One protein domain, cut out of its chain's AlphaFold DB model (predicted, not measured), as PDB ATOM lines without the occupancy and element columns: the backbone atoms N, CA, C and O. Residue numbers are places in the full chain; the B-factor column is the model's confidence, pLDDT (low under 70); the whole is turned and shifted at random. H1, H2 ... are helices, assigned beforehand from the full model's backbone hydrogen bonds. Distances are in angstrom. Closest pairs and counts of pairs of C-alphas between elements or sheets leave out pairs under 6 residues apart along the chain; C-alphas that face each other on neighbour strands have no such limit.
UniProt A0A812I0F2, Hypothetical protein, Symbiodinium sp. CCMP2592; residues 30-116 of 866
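This is residues 30 to 116 of the 866 residues of the protein "Hypothetical protein" of Symbiodinium sp. CCMP2592 (UniProt A0A812I0F2). Two long helices, H1 and H2, pack on each other through their middle parts and cross as an open X; this crossed pair is the core of the domain. The short helix H3 sits near the first part of H1 and the last part of H2, and H4 leaves the body as an arm, of which residues 103 to 116 stick out. The printed part has 87 residues with four named helices, in the order H1, H2, H3, H4, and no named strand; the class is all helix. The whole is only just compact, close to loose, with a radius of gyration of the C-alphas of 14.4 A, and its C-alphas span 45 by 34 by 22 A.

The longest helix, H1, is residues 30 to 53 and measures 34.5 A from first to last C-alpha; it begins with C-alpha 30 at (17.886, 46.211, -21.455). H2, residues 59 to 77, measures 27.1 A and begins with C-alpha 59 at (44.334, 30.999, -10.073). H3, residues 84 to 94, measures 15.6 A. H4, residues 99 to 116, measures 26.8 A and ends with C-alpha 116 at (21.082, 36.400, 16.431).

H1 touches H2 with residues 37 to 47 alone, and the closest C-alphas, those of Lys 44 and Ala 69, are 5.1 A apart. These two helices run opposite ways at a steep tilt of 55 degrees. H1 only just touches H3, with 3 pairs of C-alphas within 8 A, through residues 33 to 36 alone; the closest C-alphas are those of Gln 33 and Leu 89, 6.8 A apart, and the lines are about perpendicular at 80 degrees. H2 and H3 are close but not clearly touching, with the closest C-alphas, those of Tyr 75 and Lys 85, 6.5 A apart. Residues 64 to 67 of H2 and 99 to 102 of H4 only just touch, with 3 pairs of C-alphas within 8 A; the closest are those of His 67 and Ala 102, 6.6 A apart, and the tilt is steep at 65 degrees, the same way. H3 and H4 are close but not clearly touching, with the C-alphas of Met 91 and Trp 101 closest at 7.3 A. H1 and H4 are apart. The helix packing is mostly crossed, with no touching pair at a shallow tilt. Each backbone O i to N i+4 pair is within hydrogen-bond range in H1 and H2, against 6 of 7 in H3 and 10 of 14 in H4.

The two C-alphas farthest apart, those of Thr 53 and Gln 116, are 45.6 A apart. Residues 77 to 83 and 103 to 116 stand free; the body without them spans 36 by 21 by 17 A. The printed part has no cut. The links from H1 to H2 and from H3 to H4 are tight, and the link from H2 to H3 is short. The mean pLDDT of the printed part is 86.2; residues 80 to 81 and 107 to 116 are under 70, and H4 has a mean of 64.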
ATOM      1  N   LYS A  30      18.024  47.481 -20.717       80.19
ATOM      2  CA  LYS A  30      17.886  46.211 -21.455       80.19
ATOM      3  C   LYS A  30      19.143  45.847 -22.261       80.19
ATOM      4  O   LYS A  30      19.510  44.674 -22.315       80.19
ATOM      5  N   GLY A  31      19.821  46.833 -22.852       85.31
ATOM      6  CA  GLY A  31      21.114  46.633 -23.518       85.31
ATOM      7  C   GLY A  31      22.207  46.180 -22.544       85.31
ATOM      8  O   GLY A  31      22.875  45.175 -22.789       85.31
ATOM      9  N   GLN A  32      22.329  46.861 -21.400       85.25
ATOM     10  CA  GLN A  32      23.275  46.519 -20.328       85.25
ATOM     11  C   GLN A  32      23.043  45.097 -19.790       85.25
ATOM     12  O   GLN A  32      23.986  44.311 -19.707       85.25
ATOM     13  N   GLN A  33      21.786  44.733 -19.515       89.56
ATOM     14  CA  GLN A  33      21.391  43.395 -19.066       89.56
ATOM     15  C   GLN A  33      21.766  42.304 -20.084       89.56
ATOM     16  O   GLN A  33      22.318  41.268 -19.712       89.56
ATOM     17  N   SER A  34      21.513  42.541 -21.376       89.44
ATOM     18  CA  SER A  34      21.873  41.593 -22.439       89.44
ATOM     19  C   SER A  34      23.391  41.422 -22.580       89.44
ATOM     20  O   SER A  34      23.857  40.315 -22.851       89.44
ATOM     21  N   ASN A  35      24.164  42.494 -22.384       92.75
ATOM     22  CA  ASN A  35      25.626  42.457 -22.426       92.75
ATOM     23  C   ASN A  35      26.197  41.667 -21.231       92.75
ATOM     24  O   ASN A  35      26.958  40.722 -21.429       92.75
ATOM     25  N   MET A  36      25.734  41.969 -20.009       95.94
ATOM     26  CA  MET A  36      26.076  41.233 -18.783       95.94
ATOM     27  C   MET A  36      25.857  39.725 -18.941       95.94
ATOM     28  O   MET A  36      26.793  38.943 -18.805       95.94
ATOM     29  N   VAL A  37      24.637  39.303 -19.295       95.12
ATOM     30  CA  VAL A  37      24.295  37.874 -19.421       95.12
ATOM     31  C   VAL A  37      25.111  37.181 -20.521       95.12
ATOM     32  O   VAL A  37      25.384  35.987 -20.415       95.12
ATOM     33  N   THR A  38      25.550  37.910 -21.553       96.12
ATOM     34  CA  THR A  38      26.437  37.367 -22.597       96.12
ATOM     35  C   THR A  38      27.849  37.126 -22.059       96.12
ATOM     36  O   THR A  38      28.360  36.015 -22.192       96.12
ATOM     37  N   GLN A  39      28.450  38.114 -21.385       96.38
ATOM     38  CA  GLN A  39      29.793  37.992 -20.801       96.38
ATOM     39  C   GLN A  39      29.848  36.922 -19.703       96.38
ATOM     40  O   GLN A  39      30.771  36.112 -19.674       96.38
ATOM     41  N   LEU A  40      28.826  36.849 -18.846       97.00
ATOM     42  CA  LEU A  40      28.705  35.807 -17.821       97.00
ATOM     43  C   LEU A  40      28.602  34.398 -18.432       97.00
ATOM     44  O   LEU A  40      29.245  33.468 -17.949       97.00
ATOM     45  N   LYS A  41      27.839  34.223 -19.522       96.12
ATOM     46  CA  LYS A  41      27.747  32.933 -20.232       96.12
ATOM     47  C   LYS A  41      29.053  32.548 -20.925       96.12
ATOM     48  O   LYS A  41      29.400  31.371 -20.931       96.12
ATOM     49  N   GLN A  42      29.786  33.515 -21.477       96.31
ATOM     50  CA  GLN A  42      31.123  33.286 -22.033       96.31
ATOM     51  C   GLN A  42      32.126  32.891 -20.941       96.31
ATOM     52  O   GLN A  42      32.897  31.956 -21.143       96.31
ATOM     53  N   ALA A  43      32.073  33.542 -19.774       95.38
ATOM     54  CA  ALA A  43      32.889  33.190 -18.616       95.38
ATOM     55  C   ALA A  43      32.602  31.760 -18.129       95.38
ATOM     56  O   ALA A  43      33.533  30.966 -18.020       95.38
ATOM     57  N   LYS A  44      31.322  31.390 -17.943       96.56
ATOM     58  CA  LYS A  44      30.967  30.007 -17.588       96.56
ATOM     59  C   LYS A  44      31.439  29.017 -18.656       96.56
ATOM     60  O   LYS A  44      32.058  28.028 -18.294       96.56
ATOM     61  N   LYS A  45      31.243  29.298 -19.955       96.44
ATOM     62  CA  LYS A  45      31.728  28.400 -21.021       96.44
ATOM     63  C   LYS A  45      33.247  28.191 -20.948       96.44
ATOM     64  O   LYS A  45      33.687  27.069 -21.155       96.44
ATOM     65  N   LYS A  46      34.044  29.226 -20.654       96.44
ATOM     66  CA  LYS A  46      35.500  29.069 -20.479       96.44
ATOM     67  C   LYS A  46      35.852  28.167 -19.292       96.44
ATOM     68  O   LYS A  46      36.708  27.307 -19.443       96.44
ATOM     69  N   LEU A  47      35.170  28.329 -18.157       96.25
ATOM     70  CA  LEU A  47      35.366  27.479 -16.978       96.25
ATOM     71  C   LEU A  47      34.960  26.022 -17.258       96.25
ATOM     72  O   LEU A  47      35.749  25.111 -17.033       96.25
ATOM     73  N   ASP A  48      33.766  25.822 -17.827       92.94
ATOM     74  CA  ASP A  48      33.261  24.510 -18.251       92.94
ATOM     75  C   ASP A  48      34.222  23.842 -19.254       92.94
ATOM     76  O   ASP A  48      34.448  22.640 -19.184       92.94
ATOM     77  N   GLN A  49      34.806  24.613 -20.183       94.69
ATOM     78  CA  GLN A  49      35.748  24.109 -21.183       94.69
ATOM     79  C   GLN A  49      37.085  23.694 -20.559       94.69
ATOM     80  O   GLN A  49      37.529  22.586 -20.839       94.69
ATOM     81  N   ALA A  50      37.687  24.515 -19.692       94.69
ATOM     82  CA  ALA A  50      38.942  24.175 -19.014       94.69
ATOM     83  C   ALA A  50      38.808  22.913 -18.140       94.69
ATOM     84  O   ALA A  50      39.690  22.059 -18.126       94.69
ATOM     85  N   MET A  51      37.654  22.737 -17.479       91.56
ATOM     86  CA  MET A  51      37.331  21.509 -16.741       91.56
ATOM     87  C   MET A  51      37.199  20.260 -17.631       91.56
ATOM     88  O   MET A  51      37.341  19.151 -17.124       91.56
ATOM     89  N   ILE A  52      36.911  20.419 -18.928       91.50
ATOM     90  CA  ILE A  52      36.808  19.318 -19.901       91.50
ATOM     91  C   ILE A  52      38.161  19.035 -20.568       91.50
ATOM     92  O   ILE A  52      38.474  17.876 -20.827       91.50
ATOM     93  N   THR A  53      38.961  20.066 -20.857       92.62
ATOM     94  CA  THR A  53      40.277  19.924 -21.506       92.62
ATOM     95  C   THR A  53      41.406  19.574 -20.538       92.62
ATOM     96  O   THR A  53      42.457  19.133 -20.993       92.62
ATOM     97  N   GLY A  54      41.216  19.771 -19.228       94.12
ATOM     98  CA  GLY A  54      42.296  19.669 -18.239       94.12
ATOM     99  C   GLY A  54      43.276  20.848 -18.291       94.12
ATOM    100  O   GLY A  54      44.382  20.751 -17.773       94.12
ATOM    101  N   GLU A  55      42.886  21.949 -18.935       94.50
ATOM    102  CA  GLU A  55      43.701  23.152 -19.112       94.50
ATOM    103  C   GLU A  55      43.850  23.898 -17.776       94.50
ATOM    104  O   GLU A  55      42.866  24.390 -17.212       94.50
ATOM    105  N   GLU A  56      45.079  23.986 -17.257       92.19
ATOM    106  CA  GLU A  56      45.355  24.747 -16.039       92.19
ATOM    107  C   GLU A  56      45.168  26.249 -16.286       92.19
ATOM    108  O   GLU A  56      45.938  26.908 -16.983       92.19
ATOM    109  N   LEU A  57      44.111  26.796 -15.686       94.31
ATOM    110  CA  LEU A  57      43.867  28.229 -15.639       94.31
ATOM    111  C   LEU A  57      44.630  28.863 -14.477       94.31
ATOM    112  O   LEU A  57      44.593  28.347 -13.357       94.31
ATOM    113  N   ASP A  58      45.204  30.041 -14.732       96.00
ATOM    114  CA  ASP A  58      45.724  30.946 -13.703       96.00
ATOM    115  C   ASP A  58      44.741  31.072 -12.508       96.00
ATOM    116  O   ASP A  58      43.530  31.207 -12.738       96.00
ATOM    117  N   PRO A  59      45.212  31.035 -11.243       94.69
ATOM    118  CA  PRO A  59      44.334  30.999 -10.073       94.69
ATOM    119  C   PRO A  59      43.357  32.177  -9.958       94.69
ATOM    120  O   PRO A  59      42.194  31.967  -9.597       94.69
ATOM    121  N   ASP A  60      43.780  33.400 -10.286       92.06
ATOM    122  CA  ASP A  60      42.921  34.586 -10.206       92.06
ATOM    123  C   ASP A  60      41.953  34.657 -11.394       92.06
ATOM    124  O   ASP A  60      40.781  35.014 -11.221       92.06
ATOM    125  N   VAL A  61      42.377  34.231 -12.589       94.44
ATOM    126  CA  VAL A  61      41.481  34.035 -13.740       94.44
ATOM    127  C   VAL A  61      40.414  32.994 -13.405       94.44
ATOM    128  O   VAL A  61      39.226  33.272 -13.584       94.44
ATOM    129  N   LYS A  62      40.801  31.828 -12.878       95.38
ATOM    130  CA  LYS A  62      39.889  30.751 -12.471       95.38
ATOM    131  C   LYS A  62      38.864  31.253 -11.454       95.38
ATOM    132  O   LYS A  62      37.664  31.161 -11.710       95.38
ATOM    133  N   LYS A  63      39.319  31.889 -10.373       95.00
ATOM    134  CA  LYS A  63      38.466  32.471  -9.325       95.00
ATOM    135  C   LYS A  63      37.505  33.536  -9.873       95.00
ATOM    136  O   LYS A  63      36.322  33.556  -9.538       95.00
ATOM    137  N   CYS A  64      37.973  34.377 -10.796       95.38
ATOM    138  CA  CYS A  64      37.157  35.371 -11.499       95.38
ATOM    139  C   CYS A  64      36.077  34.730 -12.400       95.38
ATOM    140  O   CYS A  64      34.966  35.260 -12.511       95.38
ATOM    141  N   LEU A  65      36.358  33.582 -13.029       95.88
ATOM    142  CA  LEU A  65      35.359  32.807 -13.776       95.88
ATOM    143  C   LEU A  65      34.363  32.095 -12.846       95.88
ATOM    144  O   LEU A  65      33.168  32.092 -13.140       95.88
ATOM    145  N   GLU A  66      34.820  31.551 -11.716       94.69
ATOM    146  CA  GLU A  66      33.979  30.919 -10.687       94.69
ATOM    147  C   GLU A  66      32.986  31.920 -10.074       94.69
ATOM    148  O   GLU A  66      31.783  31.648 -10.045       94.69
ATOM    149  N   HIS A  67      33.442  33.125  -9.700       96.31
ATOM    150  CA  HIS A  67      32.570  34.219  -9.249       96.31
ATOM    151  C   HIS A  67      31.474  34.532 -10.286       96.31
ATOM    152  O   HIS A  67      30.295  34.651  -9.946       96.31
ATOM    153  N   LYS A  68      31.840  34.611 -11.574       97.50
ATOM    154  CA  LYS A  68      30.905  34.869 -12.686       97.50
ATOM    155  C   LYS A  68      29.925  33.720 -12.915       97.50
ATOM    156  O   LYS A  68      28.758  33.977 -13.211       97.50
ATOM    157  N   ALA A  69      30.362  32.472 -12.761       95.88
ATOM    158  CA  ALA A  69      29.501  31.299 -12.866       95.88
ATOM    159  C   ALA A  69      28.480  31.239 -11.714       95.88
ATOM    160  O   ALA A  69      27.289  31.041 -11.966       95.88
ATOM    161  N   ALA A  70      28.916  31.489 -10.475       95.00
ATOM    162  CA  ALA A  70      28.047  31.550  -9.300       95.00
ATOM    163  C   ALA A  70      27.013  32.685  -9.408       95.00
ATOM    164  O   ALA A  70      25.812  32.457  -9.248       95.00
ATOM    165  N   PHE A  71      27.459  33.889  -9.779       96.94
ATOM    166  CA  PHE A  71      26.594  35.049  -9.996       96.94
ATOM    167  C   PHE A  71      25.574  34.818 -11.115       96.94
ATOM    168  O   PHE A  71      24.408  35.176 -10.971       96.94
ATOM    169  N   LEU A  72      25.976  34.177 -12.219       96.56
ATOM    170  CA  LEU A  72      25.058  33.782 -13.290       96.56
ATOM    171  C   LEU A  72      24.017  32.763 -12.808       96.56
ATOM    172  O   LEU A  72      22.871  32.822 -13.250       96.56
ATOM    173  N   SER A  73      24.397  31.840 -11.922       94.25
ATOM    174  CA  SER A  73      23.479  30.856 -11.343       94.25
ATOM    175  C   SER A  73      22.396  31.541 -10.501       94.25
ATOM    176  O   SER A  73      21.211  31.401 -10.806       94.25
ATOM    177  N   GLU A  74      22.790  32.388  -9.541       95.56
ATOM    178  CA  GLU A  74      21.840  33.155  -8.719       95.56
ATOM    179  C   GLU A  74      21.008  34.132  -9.564       95.56
ATOM    180  O   GLU A  74      19.801  34.257  -9.374       95.56
ATOM    181  N   TYR A  75      21.605  34.770 -10.576       94.69
ATOM    182  CA  TYR A  75      20.858  35.634 -11.490       94.69
ATOM    183  C   TYR A  75      19.783  34.868 -12.277       94.69
ATOM    184  O   TYR A  75      18.716  35.413 -12.557       94.69
ATOM    185  N   ASN A  76      20.028  33.608 -12.643       91.88
ATOM    186  CA  ASN A  76      19.053  32.796 -13.372       91.88
ATOM    187  C   ASN A  76      17.977  32.176 -12.464       91.88
ATOM    188  O   ASN A  76      16.881  31.925 -12.964       91.88
ATOM    189  N   SER A  77      18.243  31.954 -11.169       88.38
ATOM    190  CA  SER A  77      17.251  31.393 -10.233       88.38
ATOM    191  C   SER A  77      16.180  32.396  -9.786       88.38
ATOM    192  O   SER A  77      15.087  31.991  -9.406       88.38
ATOM    193  N   LEU A  78      16.478  33.699  -9.824       87.75
ATOM    194  CA  LEU A  78      15.537  34.770  -9.461       87.75
ATOM    195  C   LEU A  78      14.420  34.943 -10.512       87.75
ATOM    196  O   LEU A  78      14.617  34.676 -11.702       87.75
ATOM    197  N   GLY A  79      13.260  35.471 -10.104       76.75
ATOM    198  CA  GLY A  79      12.097  35.698 -10.984       76.75
ATOM    199  C   GLY A  79      12.356  36.705 -12.120       76.75
ATOM    200  O   GLY A  79      13.355  37.422 -12.115       76.75
ATOM    201  N   LEU A  80      11.488  36.785 -13.140       68.62
ATOM    202  CA  LEU A  80      11.713  37.686 -14.294       68.62
ATOM    203  C   LEU A  80      11.712  39.179 -13.907       68.62
ATOM    204  O   LEU A  80      12.447  39.959 -14.512       68.62
ATOM    205  N   PHE A  81      10.913  39.548 -12.905       67.38
ATOM    206  CA  PHE A  81      10.720  40.925 -12.430       67.38
ATOM    207  C   PHE A  81      11.345  41.200 -11.053       67.38
ATOM    208  O   PHE A  81      11.219  42.300 -10.536       67.38
ATOM    209  N   ASP A  82      12.052  40.214 -10.500       81.94
ATOM    210  CA  ASP A  82      12.655  40.240  -9.169       81.94
ATOM    211  C   ASP A  82      13.567  41.465  -8.957       81.94
ATOM    212  O   ASP A  82      14.542  41.665  -9.692       81.94
ATOM    213  N   GLY A  83      13.269  42.285  -7.943       81.00
ATOM    214  CA  GLY A  83      14.002  43.522  -7.652       81.00
ATOM    215  C   GLY A  83      15.507  43.317  -7.433       81.00
ATOM    216  O   GLY A  83      16.319  44.159  -7.833       81.00
ATOM    217  N   LYS A  84      15.910  42.151  -6.914       88.44
ATOM    218  CA  LYS A  84      17.314  41.783  -6.693       88.44
ATOM    219  C   LYS A  84      18.097  41.663  -8.004       88.44
ATOM    220  O   LYS A  84      19.297  41.937  -8.028       88.44
ATOM    221  N   LYS A  85      17.437  41.384  -9.139       90.75
ATOM    222  CA  LYS A  85      18.084  41.447 -10.465       90.75
ATOM    223  C   LYS A  85      18.531  42.849 -10.859       90.75
ATOM    224  O   LYS A  85      19.470  42.954 -11.645       90.75
ATOM    225  N   GLN A  86      17.899  43.913 -10.352       86.12
ATOM    226  CA  GLN A  86      18.402  45.273 -10.570       86.12
ATOM    227  C   GLN A  86      19.600  45.572  -9.666       86.12
ATOM    228  O   GLN A  86      20.586  46.096 -10.167       86.12
ATOM    229  N   GLN A  87      19.582  45.151  -8.397       89.69
ATOM    230  CA  GLN A  87      20.749  45.269  -7.506       89.69
ATOM    231  C   GLN A  87      21.982  44.563  -8.099       89.69
ATOM    232  O   GLN A  87      23.044  45.168  -8.222       89.69
ATOM    233  N   MET A  88      21.816  43.325  -8.581       94.19
ATOM    234  CA  MET A  88      22.865  42.588  -9.295       94.19
ATOM    235  C   MET A  88      23.309  43.304 -10.585       94.19
ATOM    236  O   MET A  88      24.502  43.364 -10.872       94.19
ATOM    237  N   LEU A  89      22.385  43.895 -11.356       92.62
ATOM    238  CA  LEU A  89      22.740  44.649 -12.566       92.62
ATOM    239  C   LEU A  89      23.595  45.890 -12.259       92.62
ATOM    240  O   LEU A  89      24.476  46.208 -13.052       92.62
ATOM    241  N   GLU A  90      23.351  46.588 -11.147       91.25
ATOM    242  CA  GLU A  90      24.189  47.718 -10.726       91.25
ATOM    243  C   GLU A  90      25.546  47.238 -10.173       91.25
ATOM    244  O   GLU A  90      26.576  47.759 -10.597       91.25
ATOM    245  N   MET A  91      25.581  46.176  -9.352       91.75
ATOM    246  CA  MET A  91      26.832  45.553  -8.873       91.75
ATOM    247  C   MET A  91      27.756  45.110 -10.019       91.75
ATOM    248  O   MET A  91      28.968  45.288  -9.942       91.75
ATOM    249  N   TRP A  92      27.204  44.592 -11.119       94.75
ATOM    250  CA  TRP A  92      27.983  44.236 -12.313       94.75
ATOM    251  C   TRP A  92      28.575  45.452 -13.056       94.75
ATOM    252  O   TRP A  92      29.562  45.317 -13.785       94.75
ATOM    253  N   LYS A  93      27.991  46.650 -12.911       91.94
ATOM    254  CA  LYS A  93      28.558  47.879 -13.493       91.94
ATOM    255  C   LYS A  93      29.752  48.374 -12.687       91.94
ATOM    256  O   LYS A  93      30.712  48.835 -13.299       91.94
ATOM    257  N   THR A  94      29.676  48.288 -11.357       90.69
ATOM    258  CA  THR A  94      30.749  48.715 -10.449       90.69
ATOM    259  C   THR A  94      31.890  47.701 -10.406       90.69
ATOM    260  O   THR A  94      33.047  48.096 -10.488       90.69
ATOM    261  N   ASP A  95      31.581  46.401 -10.357       93.31
ATOM    262  CA  ASP A  95      32.567  45.323 -10.295       93.31
ATOM    263  C   ASP A  95      32.279  44.206 -11.320       93.31
ATOM    264  O   ASP A  95      31.470  43.302 -11.108       93.31
ATOM    265  N   LYS A  96      33.025  44.225 -12.432       93.00
ATOM    266  CA  LYS A  96      33.002  43.172 -13.468       93.00
ATOM    267  C   LYS A  96      33.839  41.934 -13.114       93.00
ATOM    268  O   LYS A  96      33.851  40.978 -13.889       93.00
ATOM    269  N   SER A  97      34.582  41.943 -12.007       91.75
ATOM    270  CA  SER A  97      35.239  40.752 -11.439       91.75
ATOM    271  C   SER A  97      34.314  39.998 -10.478       91.75
ATOM    272  O   SER A  97      34.493  38.798 -10.275       91.75
ATOM    273  N   LEU A  98      33.301  40.691  -9.939       95.88
ATOM    274  CA  LEU A  98      32.354  40.215  -8.929       95.88
ATOM    275  C   LEU A  98      33.018  39.744  -7.623       95.88
ATOM    276  O   LEU A  98      32.407  39.025  -6.831       95.88
ATOM    277  N   LYS A  99      34.253  40.193  -7.377       92.50
ATOM    278  CA  LYS A  99      35.000  39.993  -6.136       92.50
ATOM    279  C   LYS A  99      34.263  40.613  -4.949       92.50
ATOM    280  O   LYS A  99      33.997  39.899  -3.988       92.50
ATOM    281  N   GLN A 100      33.807  41.862  -5.062       88.69
ATOM    282  CA  GLN A 100      33.055  42.540  -3.995       88.69
ATOM    283  C   GLN A 100      31.722  41.845  -3.688       88.69
ATOM    284  O   GLN A 100      31.276  41.827  -2.543       88.69
ATOM    285  N   TRP A 101      31.078  41.247  -4.695       93.81
ATOM    286  CA  TRP A 101      29.846  40.477  -4.504       93.81
ATOM    287  C   TRP A 101      30.109  39.144  -3.783       93.81
ATOM    288  O   TRP A 101      29.366  38.795  -2.867       93.81
ATOM    289  N   ALA A 102      31.177  38.427  -4.144       89.94
ATOM    290  CA  ALA A 102      31.582  37.190  -3.472       89.94
ATOM    291  C   ALA A 102      32.036  37.442  -2.018       89.94
ATOM    292  O   ALA A 102      31.663  36.711  -1.097       89.94
ATOM    293  N   GLU A 103      32.779  38.525  -1.788       87.19
ATOM    294  CA  GLU A 103      33.183  38.985  -0.456       87.19
ATOM    295  C   GLU A 103      31.961  39.413   0.370       87.19
ATOM    296  O   GLU A 103      31.772  38.919   1.477       87.19
ATOM    297  N   SER A 104      31.049  40.216  -0.191       81.06
ATOM    298  CA  SER A 104      29.790  40.608   0.465       81.06
ATOM    299  C   SER A 104      28.918  39.402   0.838       81.06
ATOM    300  O   SER A 104      28.368  39.363   1.939       81.06
ATOM    301  N   LYS A 105      28.843  38.378  -0.024       82.88
ATOM    302  CA  LYS A 105      28.176  37.100   0.279       82.88
ATOM    303  C   LYS A 105      28.793  36.383   1.480       82.88
ATOM    304  O   LYS A 105      28.053  35.829   2.291       82.88
ATOM    305  N   THR A 106      30.115  36.433   1.608       72.62
ATOM    306  CA  THR A 106      30.853  35.840   2.731       72.62
ATOM    307  C   THR A 106      30.599  36.636   4.019       72.62
ATOM    308  O   THR A 106      30.159  36.068   5.016       72.62
ATOM    309  N   THR A 107      30.755  37.963   3.982       63.38
ATOM    310  CA  THR A 107      30.608  38.852   5.151       63.38
ATOM    311  C   THR A 107      29.166  38.966   5.656       63.38
ATOM    312  O   THR A 107      28.928  39.039   6.860       63.38
ATOM    313  N   HIS A 108      28.162  38.943   4.775       50.78
ATOM    314  CA  HIS A 108      26.762  38.962   5.209       50.78
ATOM    315  C   HIS A 108      26.368  37.634   5.883       50.78
ATOM    316  O   HIS A 108      25.601  37.632   6.849       50.78
ATOM    317  N   SER A 109      26.970  36.520   5.445       49.69
ATOM    318  CA  SER A 109      26.829  35.223   6.113       49.69
ATOM    319  C   SER A 109      27.486  35.167   7.498       49.69
ATOM    320  O   SER A 109      27.068  34.330   8.292       49.69
ATOM    321  N   SER A 110      28.472  36.021   7.804       45.44
ATOM    322  CA  SER A 110      29.092  36.102   9.138       45.44
ATOM    323  C   SER A 110      28.473  37.170  10.044       45.44
ATOM    324  O   SER A 110      28.435  36.987  11.253       45.44
ATOM    325  N   MET A 111      27.953  38.281   9.506       37.84
ATOM    326  CA  MET A 111      27.257  39.276  10.341       37.84
ATOM    327  C   MET A 111      25.931  38.746  10.897       37.84
ATOM    328  O   MET A 111      25.593  39.034  12.040       37.84
ATOM    329  N   THR A 112      25.196  37.956  10.107       43.38
ATOM    330  CA  THR A 112      23.862  37.462  10.490       43.38
ATOM    331  C   THR A 112      23.906  36.475  11.667       43.38
ATOM    332  O   THR A 112      22.948  36.403  12.428       43.38
ATOM    333  N   SER A 113      25.015  35.752  11.872       41.81
ATOM    334  CA  SER A 113      25.175  34.881  13.046       41.81
ATOM    335  C   SER A 113      25.427  35.663  14.339       41.81
ATOM    336  O   SER A 113      24.912  35.280  15.381       41.81
ATOM    337  N   VAL A 114      26.162  36.781  14.282       42.44
ATOM    338  CA  VAL A 114      26.588  37.534  15.480       42.44
ATOM    339  C   VAL A 114      25.435  38.300  16.144       42.44
ATOM    340  O   VAL A 114      25.407  38.433  17.364       42.44
ATOM    341  N   THR A 115      24.461  38.798  15.376       46.25
ATOM    342  CA  THR A 115      23.297  39.508  15.943       46.25
ATOM    343  C   THR A 115      22.220  38.579  16.499       46.25
ATOM    344  O   THR A 115      21.468  38.991  17.379       46.25
ATOM    345  N   GLN A 116      22.134  37.335  16.021       46.59
ATOM    346  CA  GLN A 116      21.082  36.400  16.431       46.59
ATOM    347  C   GLN A 116      21.395  35.663  17.750       46.59
ATOM    348  O   GLN A 116      20.486  35.122  18.370       46.59
TER     349      GLN A 116